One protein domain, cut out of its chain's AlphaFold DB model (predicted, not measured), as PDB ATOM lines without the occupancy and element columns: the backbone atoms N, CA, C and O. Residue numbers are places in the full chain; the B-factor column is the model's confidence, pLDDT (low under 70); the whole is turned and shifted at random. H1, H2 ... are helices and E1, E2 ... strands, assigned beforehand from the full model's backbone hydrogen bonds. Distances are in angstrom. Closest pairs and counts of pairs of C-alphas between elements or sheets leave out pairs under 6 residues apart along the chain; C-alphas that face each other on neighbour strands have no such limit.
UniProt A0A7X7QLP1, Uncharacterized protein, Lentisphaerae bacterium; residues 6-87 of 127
ATOM      1  N   TYR A   6     218.477 135.904 257.061       94.94
ATOM      2  CA  TYR A   6     218.285 134.464 257.231       94.94
ATOM      3  C   TYR A   6     217.689 134.214 258.606       94.94
ATOM      4  O   TYR A   6     218.259 134.637 259.610       94.94
ATOM      5  N   ARG A   7     216.534 133.553 258.657       96.25
ATOM      6  CA  ARG A   7     215.848 133.213 259.902       96.25
ATOM      7  C   ARG A   7     215.797 131.705 260.055       96.25
ATOM      8  O   ARG A   7     215.155 131.034 259.251       96.25
ATOM      9  N   TYR A   8     216.433 131.227 261.108       98.12
ATOM     10  CA  TYR A   8     216.384 129.857 261.582       98.12
ATOM     11  C   TYR A   8     215.311 129.767 262.656       98.12
ATOM     12  O   TYR A   8     215.310 130.569 263.594       98.12
ATOM     13  N   GLN A   9     214.417 128.802 262.513       98.44
ATOM     14  CA  GLN A   9     213.463 128.407 263.537       98.44
ATOM     15  C   GLN A   9     213.786 126.971 263.940       98.44
ATOM     16  O   GLN A   9     213.828 126.110 263.068       98.44
ATOM     17  N   PHE A  10     214.039 126.732 265.225       98.69
ATOM     18  CA  PHE A  10     214.432 125.418 265.739       98.69
ATOM     19  C   PHE A  10     213.224 124.663 266.293       98.69
ATOM     20  O   PHE A  10     212.410 125.247 267.020       98.69
ATOM     21  N   GLU A  11     213.134 123.368 265.988       98.50
ATOM     22  CA  GLU A  11     212.119 122.471 266.547       98.50
ATOM     23  C   GLU A  11     212.305 122.297 268.063       98.50
ATOM     24  O   GLU A  11     213.415 122.507 268.550       98.50
ATOM     25  N   PRO A  12     211.256 121.975 268.849       97.81
ATOM     26  CA  PRO A  12     211.297 121.957 270.319       97.81
ATOM     27  C   PRO A  12     212.361 121.060 270.965       97.81
ATOM     28  O   PRO A  12     212.777 121.327 272.091       97.81
ATOM     29  N   ASP A  13     212.782 120.008 270.276       96.25
ATOM     30  CA  ASP A  13     213.726 118.988 270.733       96.25
ATOM     31  C   ASP A  13     215.199 119.372 270.535       96.25
ATOM     32  O   ASP A  13     216.073 118.767 271.153       96.25
ATOM     33  N   VAL A  14     215.490 120.415 269.752       98.25
ATOM     34  CA  VAL A  14     216.862 120.913 269.566       98.25
ATOM     35  C   VAL A  14     217.409 121.528 270.865       98.25
ATOM     36  O   VAL A  14     216.809 122.458 271.416       98.25
ATOM     37  N   PRO A  15     218.577 121.106 271.370       98.25
ATOM     38  CA  PRO A  15     219.221 121.785 272.491       98.25
ATOM     39  C   PRO A  15     219.706 123.181 272.065       98.25
ATOM     40  O   PRO A  15     220.626 123.319 271.258       98.25
ATOM     41  N   MET A  16     219.079 124.238 272.592       98.44
ATOM     42  CA  MET A  16     219.353 125.616 272.150       98.44
ATOM     43  C   MET A  16     220.785 126.071 272.458       98.44
ATOM     44  O   MET A  16     221.375 126.774 271.644       98.44
ATOM     45  N   GLU A  17     221.363 125.627 273.576       98.25
ATOM     46  CA  GLU A  17     222.764 125.891 273.933       98.25
ATOM     47  C   GLU A  17     223.741 125.290 272.905       98.25
ATOM     48  O   GLU A  17     224.720 125.926 272.503       98.25
ATOM     49  N   GLU A  18     223.453 124.084 272.407       98.44
ATOM     50  CA  GLU A  18     224.266 123.448 271.369       98.44
ATOM     51  C   GLU A  18     224.110 124.157 270.018       98.44
ATOM     52  O   GLU A  18     225.094 124.361 269.304       98.44
ATOM     53  N   ALA A  19     222.894 124.593 269.676       98.56
ATOM     54  CA  ALA A  19     222.652 125.396 268.481       98.56
ATOM     55  C   ALA A  19     223.376 126.757 268.548       98.56
ATOM     56  O   ALA A  19     223.962 127.190 267.553       98.56
ATOM     57  N   GLU A  20     223.396 127.416 269.709       98.62
ATOM     58  CA  GLU A  20     224.153 128.657 269.915       98.62
ATOM     59  C   GLU A  20     225.661 128.416 269.813       98.62
ATOM     60  O   GLU A  20     226.374 129.161 269.135       98.62
ATOM     61  N   THR A  21     226.148 127.324 270.405       98.69
ATOM     62  CA  THR A  21     227.549 126.901 270.293       98.69
ATOM     63  C   THR A  21     227.943 126.693 268.830       98.69
ATOM     64  O   THR A  21     228.982 127.183 268.387       98.69
ATOM     65  N   SER A  22     227.085 126.044 268.041       98.62
ATOM     66  CA  SER A  22     227.275 125.874 266.598       98.62
ATOM     67  C   SER A  22     227.348 127.209 265.848       98.62
ATOM     68  O   SER A  22     228.185 127.365 264.953       98.62
ATOM     69  N   LEU A  23     226.555 128.216 266.230       98.62
ATOM     70  CA  LEU A  23     226.664 129.563 265.661       98.62
ATOM     71  C   LEU A  23     228.015 130.206 265.994       98.62
ATOM     72  O   LEU A  23     228.682 130.736 265.104       98.62
ATOM     73  N   VAL A  24     228.451 130.135 267.253       98.50
ATOM     74  CA  VAL A  24     229.754 130.664 267.684       98.50
ATOM     75  C   VAL A  24     230.895 129.995 266.914       98.50
ATOM     76  O   VAL A  24     231.789 130.686 266.421       98.50
ATOM     77  N   MET A  25     230.839 128.676 266.726       98.69
ATOM     78  CA  MET A  25     231.827 127.932 265.940       98.69
ATOM     79  C   MET A  25     231.840 128.353 264.468       98.69
ATOM     80  O   MET A  25     232.912 128.477 263.875       98.69
ATOM     81  N   ALA A  26     230.676 128.616 263.871       98.62
ATOM     82  CA  ALA A  26     230.590 129.107 262.498       98.62
ATOM     83  C   ALA A  26     231.213 130.504 262.345       98.62
ATOM     84  O   ALA A  26     231.890 130.778 261.353       98.62
ATOM     85  N   ILE A  27     231.040 131.370 263.349       98.56
ATOM     86  CA  ILE A  27     231.690 132.684 263.400       98.56
ATOM     87  C   ILE A  27     233.208 132.513 263.471       98.56
ATOM     88  O   ILE A  27     233.903 133.089 262.644       98.56
ATOM     89  N   ILE A  28     233.726 131.680 264.380       98.69
ATOM     90  CA  ILE A  28     235.173 131.415 264.509       98.69
ATOM     91  C   ILE A  28     235.758 130.868 263.199       98.69
ATOM     92  O   ILE A  28     236.830 131.292 262.763       98.69
ATOM     93  N   ALA A  29     235.046 129.965 262.522       98.44
ATOM     94  CA  ALA A  29     235.464 129.455 261.220       98.44
ATOM     95  C   ALA A  29     235.559 130.576 260.169       98.44
ATOM     96  O   ALA A  29     236.529 130.635 259.416       98.44
ATOM     97  N   ALA A  30     234.599 131.504 260.141       98.25
ATOM     98  CA  ALA A  30     234.670 132.674 259.271       98.25
ATOM     99  C   ALA A  30     235.810 133.631 259.669       98.25
ATOM    100  O   ALA A  30     236.459 134.204 258.794       98.25
ATOM    101  N   GLU A  31     236.103 133.786 260.963       98.38
ATOM    102  CA  GLU A  31     237.217 134.608 261.456       98.38
ATOM    103  C   GLU A  31     238.573 134.060 260.998       98.38
ATOM    104  O   GLU A  31     239.471 134.847 260.702       98.38
ATOM    105  N   ALA A  32     238.713 132.740 260.859       98.31
ATOM    106  CA  ALA A  32     239.915 132.121 260.301       98.31
ATOM    107  C   ALA A  32     240.122 132.436 258.806       98.31
ATOM    108  O   ALA A  32     241.258 132.442 258.335       98.31
ATOM    109  N   LEU A  33     239.044 132.706 258.062       97.62
ATOM    110  CA  LEU A  33     239.092 133.010 256.626       97.62
ATOM    111  C   LEU A  33     239.258 134.508 256.343       97.62
ATOM    112  O   LEU A  33     239.979 134.885 255.424       97.62
ATOM    113  N   HIS A  34     238.582 135.353 257.123       97.50
ATOM    114  CA  HIS A  34     238.443 136.792 256.845       97.50
ATOM    115  C   HIS A  34     239.157 137.684 257.865       97.50
ATOM    116  O   HIS A  34     239.258 138.895 257.673       97.50
ATOM    117  N   GLY A  35     239.657 137.102 258.955       98.25
ATOM    118  CA  GLY A  35     240.189 137.821 260.104       98.25
ATOM    119  C   GLY A  35     239.094 138.260 261.079       98.25
ATOM    120  O   GLY A  35     238.025 138.740 260.691       98.25
ATOM    121  N   GLN A  36     239.386 138.149 262.376       98.06
ATOM    122  CA  GLN A  36     238.432 138.446 263.449       98.06
ATOM    123  C   GLN A  36     237.789 139.848 263.359       98.06
ATOM    124  O   GLN A  36     236.560 139.937 263.437       98.06
ATOM    125  N   PRO A  37     238.541 140.952 263.151       98.06
ATOM    126  CA  PRO A  37     237.938 142.285 263.105       98.06
ATOM    127  C   PRO A  37     236.941 142.459 261.952       98.06
ATOM    128  O   PRO A  37     235.890 143.071 262.137       98.06
ATOM    129  N   ALA A  38     237.243 141.893 260.778       97.25
ATOM    130  CA  ALA A  38     236.389 142.005 259.600       97.25
ATOM    131  C   ALA A  38     235.038 141.317 259.824       97.25
ATOM    132  O   ALA A  38     233.992 141.898 259.527       97.25
ATOM    133  N   VAL A  39     235.044 140.119 260.419       97.75
ATOM    134  CA  VAL A  39     233.815 139.384 260.745       97.75
ATOM    135  C   VAL A  39     232.984 140.130 261.779       97.75
ATOM    136  O   VAL A  39     231.792 140.331 261.567       97.75
ATOM    137  N   ARG A  40     233.599 140.604 262.866       94.75
ATOM    138  CA  ARG A  40     232.875 141.262 263.967       94.75
ATOM    139  C   ARG A  40     232.228 142.587 263.565       94.75
ATOM    140  O   ARG A  40     231.179 142.924 264.100       94.75
ATOM    141  N   LEU A  41     232.822 143.324 262.625       95.69
ATOM    142  CA  LEU A  41     232.246 144.567 262.098       95.69
ATOM    143  C   LEU A  41     231.176 144.319 261.026       95.69
ATOM    144  O   LEU A  41     230.283 145.147 260.848       95.69
ATOM    145  N   SER A  42     231.262 143.191 260.316       93.44
ATOM    146  CA  SER A  42     230.397 142.896 259.168       93.44
ATOM    147  C   SER A  42     229.194 142.024 259.521       93.44
ATOM    148  O   SER A  42     228.175 142.090 258.836       93.44
ATOM    149  N   LEU A  43     229.278 141.211 260.571       95.62
ATOM    150  CA  LEU A  43     228.221 140.285 260.957       95.62
ATOM    151  C   LEU A  43     227.247 140.933 261.943       95.62
ATOM    152  O   LEU A  43     227.644 141.477 262.972       95.62
ATOM    153  N   ARG A  44     225.950 140.804 261.663       95.38
ATOM    154  CA  ARG A  44     224.878 141.116 262.613       95.38
ATOM    155  C   ARG A  44     224.004 139.887 262.766       95.38
ATOM    156  O   ARG A  44     223.548 139.327 261.771       95.38
ATOM    157  N   TYR A  45     223.770 139.478 264.003       96.50
ATOM    158  CA  TYR A  45     222.896 138.359 264.305       96.50
ATOM    159  C   TYR A  45     222.161 138.583 265.622       96.50
ATOM    160  O   TYR A  45     222.565 139.400 266.450       96.50
ATOM    161  N   LEU A  46     221.077 137.842 265.804       97.56
ATOM    162  CA  LEU A  46     220.358 137.728 267.061       97.56
ATOM    163  C   LEU A  46     220.045 136.255 267.293       97.56
ATOM    164  O   LEU A  46     219.473 135.604 266.420       97.56
ATOM    165  N   PHE A  47     220.401 135.746 268.466       98.44
ATOM    166  CA  PHE A  47     220.028 134.412 268.917       98.44
ATOM    167  C   PHE A  47     219.080 134.553 270.107       98.44
ATOM    168  O   PHE A  47     219.303 135.386 270.984       98.44
ATOM    169  N   SER A  48     217.978 133.810 270.105       97.88
ATOM    170  CA  SER A  48     216.980 133.857 271.168       97.88
ATOM    171  C   SER A  48     216.584 132.445 271.553       97.88
ATOM    172  O   SER A  48     215.908 131.753 270.790       97.88
ATOM    173  N   GLU A  49     216.981 132.054 272.759       97.00
ATOM    174  CA  GLU A  49     216.580 130.788 273.367       97.00
ATOM    175  C   GLU A  49     215.063 130.742 273.592       97.00
ATOM    176  O   GLU A  49     214.406 129.799 273.158       97.00
ATOM    177  N   GLU A  50     214.484 131.815 274.145       97.06
ATOM    178  CA  GLU A  50     213.038 131.938 274.388       97.06
ATOM    179  C   GLU A  50     212.208 131.747 273.107       97.06
ATOM    180  O   GLU A  50     211.205 131.037 273.107       97.06
ATOM    181  N   LYS A  51     212.632 132.356 271.992       97.38
ATOM    182  CA  LYS A  51     211.935 132.245 270.697       97.38
ATOM    183  C   LYS A  51     212.363 131.028 269.883       97.38
ATOM    184  O   LYS A  51     211.828 130.824 268.792       97.38
ATOM    185  N   ARG A  52     213.344 130.264 270.371       98.06
ATOM    186  CA  ARG A  52     213.979 129.151 269.657       98.06
ATOM    187  C   ARG A  52     214.348 129.529 268.225       98.06
ATOM    188  O   ARG A  52     214.001 128.836 267.269       98.06
ATOM    189  N   ALA A  53     214.996 130.680 268.069       98.19
ATOM    190  CA  ALA A  53     215.249 131.262 266.760       98.19
ATOM    191  C   ALA A  53     216.608 131.954 266.680       98.19
ATOM    192  O   ALA A  53     217.084 132.563 267.642       98.19
ATOM    193  N   CYS A  54     217.190 131.927 265.485       98.31
ATOM    194  CA  CYS A  54     218.367 132.708 265.136       98.31
ATOM    195  C   CYS A  54     218.080 133.538 263.886       98.31
ATOM    196  O   CYS A  54     217.470 133.066 262.928       98.31
ATOM    197  N   VAL A  55     218.523 134.786 263.889       97.00
ATOM    198  CA  VAL A  55     218.437 135.685 262.744       97.00
ATOM    199  C   VAL A  55     219.837 136.155 262.401       97.00
ATOM    200  O   VAL A  55     220.538 136.650 263.277       97.00
ATOM    201  N   ILE A  56     220.232 136.038 261.135       96.06
ATOM    202  CA  ILE A  56     221.519 136.516 260.624       96.06
ATOM    203  C   ILE A  56     221.257 137.460 259.454       96.06
ATOM    204  O   ILE A  56     220.557 137.107 258.505       96.06
ATOM    205  N   ASP A  57     221.819 138.661 259.513       92.12
ATOM    206  CA  ASP A  57     221.793 139.600 258.395       92.12
ATOM    207  C   ASP A  57     222.862 139.208 257.366       92.12
ATOM    208  O   ASP A  57     224.058 139.291 257.631       92.12
ATOM    209  N   GLY A  58     222.420 138.760 256.195       85.25
ATOM    210  CA  GLY A  58     223.223 138.265 255.081       85.25
ATOM    211  C   GLY A  58     223.526 139.311 254.009       85.25
ATOM    212  O   GLY A  58     223.601 138.968 252.829       85.25
ATOM    213  N   TYR A  59     223.660 140.588 254.373       85.31
ATOM    214  CA  TYR A  59     223.909 141.678 253.419       85.31
ATOM    215  C   TYR A  59     225.285 141.644 252.725       85.31
ATOM    216  O   TYR A  59     225.505 142.409 251.783       85.31
ATOM    217  N   ASN A  60     226.218 140.801 253.180       89.94
ATOM    218  CA  ASN A  60     227.582 140.703 252.655       89.94
ATOM    219  C   ASN A  60     228.083 139.248 252.582       89.94
ATOM    220  O   ASN A  60     227.479 138.331 253.140       89.94
ATOM    221  N   GLU A  61     229.211 139.050 251.897       93.56
ATOM    222  CA  GLU A  61     229.821 137.732 251.684       93.56
ATOM    223  C   GLU A  61     230.302 137.053 252.975       93.56
ATOM    224  O   GLU A  61     230.187 135.837 253.113       93.56
ATOM    225  N   ILE A  62     230.788 137.821 253.955       95.94
ATOM    226  CA  ILE A  62     231.255 137.282 255.237       95.94
ATOM    227  C   ILE A  62     230.072 136.684 256.003       95.94
ATOM    228  O   ILE A  62     230.149 135.560 256.495       95.94
ATOM    229  N   ALA A  63     228.950 137.403 256.052       94.88
ATOM    230  CA  ALA A  63     227.729 136.912 256.672       94.88
ATOM    231  C   ALA A  63     227.169 135.677 255.951       94.88
ATOM    232  O   ALA A  63     226.718 134.740 256.608       94.88
ATOM    233  N   LEU A  64     227.253 135.634 254.617       94.50
ATOM    234  CA  LEU A  64     226.883 134.445 253.849       94.50
ATOM    235  C   LEU A  64     227.745 133.231 254.229       94.50
ATOM    236  O   LEU A  64     227.205 132.141 254.401       94.50
ATOM    237  N   HIS A  65     229.057 133.392 254.419       97.50
ATOM    238  CA  HIS A  65     229.914 132.291 254.869       97.50
ATOM    239  C   HIS A  65     229.522 131.775 256.258       97.50
ATOM    240  O   HIS A  65     229.461 130.562 256.452       97.50
ATOM    241  N   VAL A  66     229.180 132.668 257.192       98.19
ATOM    242  CA  VAL A  66     228.661 132.266 258.510       98.19
ATOM    243  C   VAL A  66     227.358 131.477 258.360       98.19
ATOM    244  O   VAL A  66     227.239 130.407 258.944       98.19
ATOM    245  N   VAL A  67     226.415 131.943 257.535       97.38
ATOM    246  CA  VAL A  67     225.144 131.248 257.246       97.38
ATOM    247  C   VAL A  67     225.384 129.838 256.705       97.38
ATOM    248  O   VAL A  67     224.764 128.887 257.178       97.38
ATOM    249  N   LEU A  68     226.295 129.683 255.742       97.31
ATOM    250  CA  LEU A  68     226.591 128.389 255.125       97.31
ATOM    251  C   LEU A  68     227.220 127.412 256.123       97.31
ATOM    252  O   LEU A  68     226.761 126.276 256.235       97.31
ATOM    253  N   VAL A  69     228.241 127.850 256.864       98.50
ATOM    254  CA  VAL A  69     228.921 127.005 257.858       98.50
ATOM    255  C   VAL A  69     227.968 126.639 258.993       98.50
ATOM    256  O   VAL A  69     227.882 125.471 259.360       98.50
ATOM    257  N   PHE A  70     227.201 127.608 259.494       98.69
ATOM    258  CA  PHE A  70     226.220 127.378 260.549       98.69
ATOM    259  C   PHE A  70     225.159 126.365 260.119       98.69
ATOM    260  O   PHE A  70     224.941 125.381 260.819       98.69
ATOM    261  N   THR A  71     224.576 126.535 258.927       98.38
ATOM    262  CA  THR A  71     223.608 125.576 258.371       98.38
ATOM    263  C   THR A  71     224.201 124.169 258.295       98.38
ATOM    264  O   THR A  71     223.535 123.203 258.650       98.38
ATOM    265  N   GLN A  72     225.460 124.029 257.872       98.56
ATOM    266  CA  GLN A  72     226.114 122.720 257.795       98.56
ATOM    267  C   GLN A  72     226.368 122.084 259.165       98.56
ATOM    268  O   GLN A  72     226.259 120.864 259.284       98.56
ATOM    269  N   PHE A  73     226.684 122.870 260.196       98.62
ATOM    270  CA  PHE A  73     226.767 122.349 261.561       98.62
ATOM    271  C   PHE A  73     225.411 121.862 262.059       98.62
ATOM    272  O   PHE A  73     225.324 120.727 262.521       98.62
ATOM    273  N   LEU A  74     224.350 122.649 261.863       98.62
ATOM    274  CA  LEU A  74     222.997 122.254 262.255       98.62
ATOM    275  C   LEU A  74     222.550 120.960 261.560       98.62
ATOM    276  O   LEU A  74     222.107 120.034 262.231       98.62
ATOM    277  N   LEU A  75     222.749 120.853 260.240       98.44
ATOM    278  CA  LEU A  75     222.413 119.646 259.474       98.44
ATOM    279  C   LEU A  75     223.147 118.402 259.989       98.44
ATOM    280  O   LEU A  75     222.564 117.326 260.062       98.44
ATOM    281  N   ARG A  76     224.433 118.530 260.334       98.12
ATOM    282  CA  ARG A  76     225.239 117.398 260.815       98.12
ATOM    283  C   ARG A  76     224.925 117.002 262.251       98.12
ATOM    284  O   ARG A  76     225.094 115.836 262.589       98.12
ATOM    285  N   GLN A  77     224.553 117.966 263.086       97.44
ATOM    286  CA  GLN A  77     224.343 117.744 264.513       97.44
ATOM    287  C   GLN A  77     222.911 117.309 264.825       97.44
ATOM    288  O   GLN A  77     222.719 116.409 265.636       97.44
ATOM    289  N   PHE A  78     221.923 117.921 264.170       97.62
ATOM    290  CA  PHE A  78     220.508 117.754 264.511       97.62
ATOM    291  C   PHE A  78     219.672 117.134 263.384       97.62
ATOM    292  O   PHE A  78     218.585 116.635 263.646       97.62
ATOM    293  N   GLY A  79     220.179 117.115 262.148       97.31
ATOM    294  CA  GLY A  79     219.436 116.647 260.976       97.31
ATOM    295  C   GLY A  79     218.728 117.775 260.223       97.31
ATOM    296  O   GLY A  79     218.788 118.946 260.599       97.31
ATOM    297  N   ASP A  80     218.100 117.417 259.110       95.62
ATOM    298  CA  ASP A  80     217.389 118.314 258.195       95.62
ATOM    299  C   ASP A  80     216.016 118.757 258.710       95.62
ATOM    300  O   ASP A  80     215.626 119.897 258.469       95.62
ATOM    301  N   ASP A  81     215.332 117.911 259.478       97.12
ATOM    302  CA  ASP A  81     214.010 118.222 260.038       97.12
ATOM    303  C   ASP A  81     214.060 119.030 261.348       97.12
ATOM    304  O   ASP A  81     213.032 119.505 261.824       97.12
ATOM    305  N   ALA A  82     215.244 119.228 261.935       97.50
ATOM    306  CA  ALA A  82     215.410 119.875 263.241       97.50
ATOM    307  C   ALA A  82     215.240 121.404 263.219       97.50
ATOM    308  O   ALA A  82     215.142 122.057 264.263       97.50
ATOM    309  N   PHE A  83     215.264 122.016 262.038       98.19
ATOM    310  CA  PHE A  83     215.126 123.457 261.900       98.19
ATOM    311  C   PHE A  83     214.609 123.845 260.520       98.19
ATOM    312  O   PHE A  83     214.816 123.164 259.523       98.19
ATOM    313  N   GLN A  84     213.989 125.016 260.452       97.50
ATOM    314  CA  GLN A  84     213.547 125.631 259.208       97.50
ATOM    315  C   GLN A  84     214.349 126.899 258.945       97.50
ATOM    316  O   GLN A  84     214.494 127.745 259.830       97.50
ATOM    317  N   VAL A  85     214.830 127.066 257.713       95.50
ATOM    318  CA  VAL A  85     215.492 128.301 257.276       95.50
ATOM    319  C   VAL A  85     214.591 129.040 256.309       95.50
ATOM    320  O   VAL A  85     214.274 128.558 255.225       95.50
ATOM    321  N   THR A  86     214.214 130.259 256.678       93.75
ATOM    322  CA  THR A  86     213.485 131.163 255.792       93.75
ATOM    323  C   THR A  86     214.354 132.354 255.434       93.75
ATOM    324  O   THR A  86     214.971 132.992 256.288       93.75
ATOM    325  N   GLN A  87     214.371 132.678 254.147       84.69
ATOM    326  CA  GLN A  87     214.838 133.962 253.653       84.69
ATOM    327  C   GLN A  87     213.571 134.774 253.350       84.69
ATOM    328  O   GLN A  87     212.893 134.467 252.365       84.69
TER     329      GLN A  87
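This is residues 6 to 87 of the 127 residues of an uncharacterized protein of Lentisphaerae bacterium (UniProt A0A7X7QLP1). One antiparallel sheet of four strands, in the order E2 - E3 - E1 - E4, has two long helices, H1 and H3, packed over one face; its other face is bare. Short helix H2 sits at the end of H1, beyond the sheet. The printed part has 82 residues, with three named helices and four named strands in the order E1 H1 H2 E2 E3 H3 E4, class mixed. It is compact, with a radius of gyration of the C-alphas of 12.0 A, yet elongated, spanning 34 by 20 by 19 A.

Find C-alpha 6 at (218.285, 134.464, 257.231), where E1, residues 6 to 10, begins. H1, residues 16 to 34, runs 26.9 A; H2 holds residues 36 to 42. E2, residues 44 to 48, and E3, residues 53 to 57, form a hairpin. H3, residues 61 to 78, runs 25.5 A, and E4, residues 83 to 86, ends at (213.485, 131.163, 255.792).

Look across the sheet for N 46 and O 55 of E2 and E3, 2.8 A; N 8 and O 54 of E1 and E3, 2.8 A; N 9 and O 84 of E1 and E4, 2.9 A. Two split strand-helix-strand units, whose parallel strands have another between them, are E1, H1 H2, E2 and E3, H3, E4, with right-handed crossovers. H1 and H3 touch at a steep tilt of 40 degrees, opposite ways, closest at the C-alphas of Ala 26 and Phe 70, 5.1 A. H2 touches H1 about perpendicular, at 74 degrees, closest at the C-alphas of Val 39 and Glu 31, 5.9 A. Each O i to N i+4 pair is within hydrogen-bond range in H2 and H3, and 14 of 15 in H1.

The C-alphas of Pro 12 and Gly 35, the two farthest apart, are 34.5 A apart. The printed part has no cut, its links are tight, and no printed residue is under 70 in pLDDT.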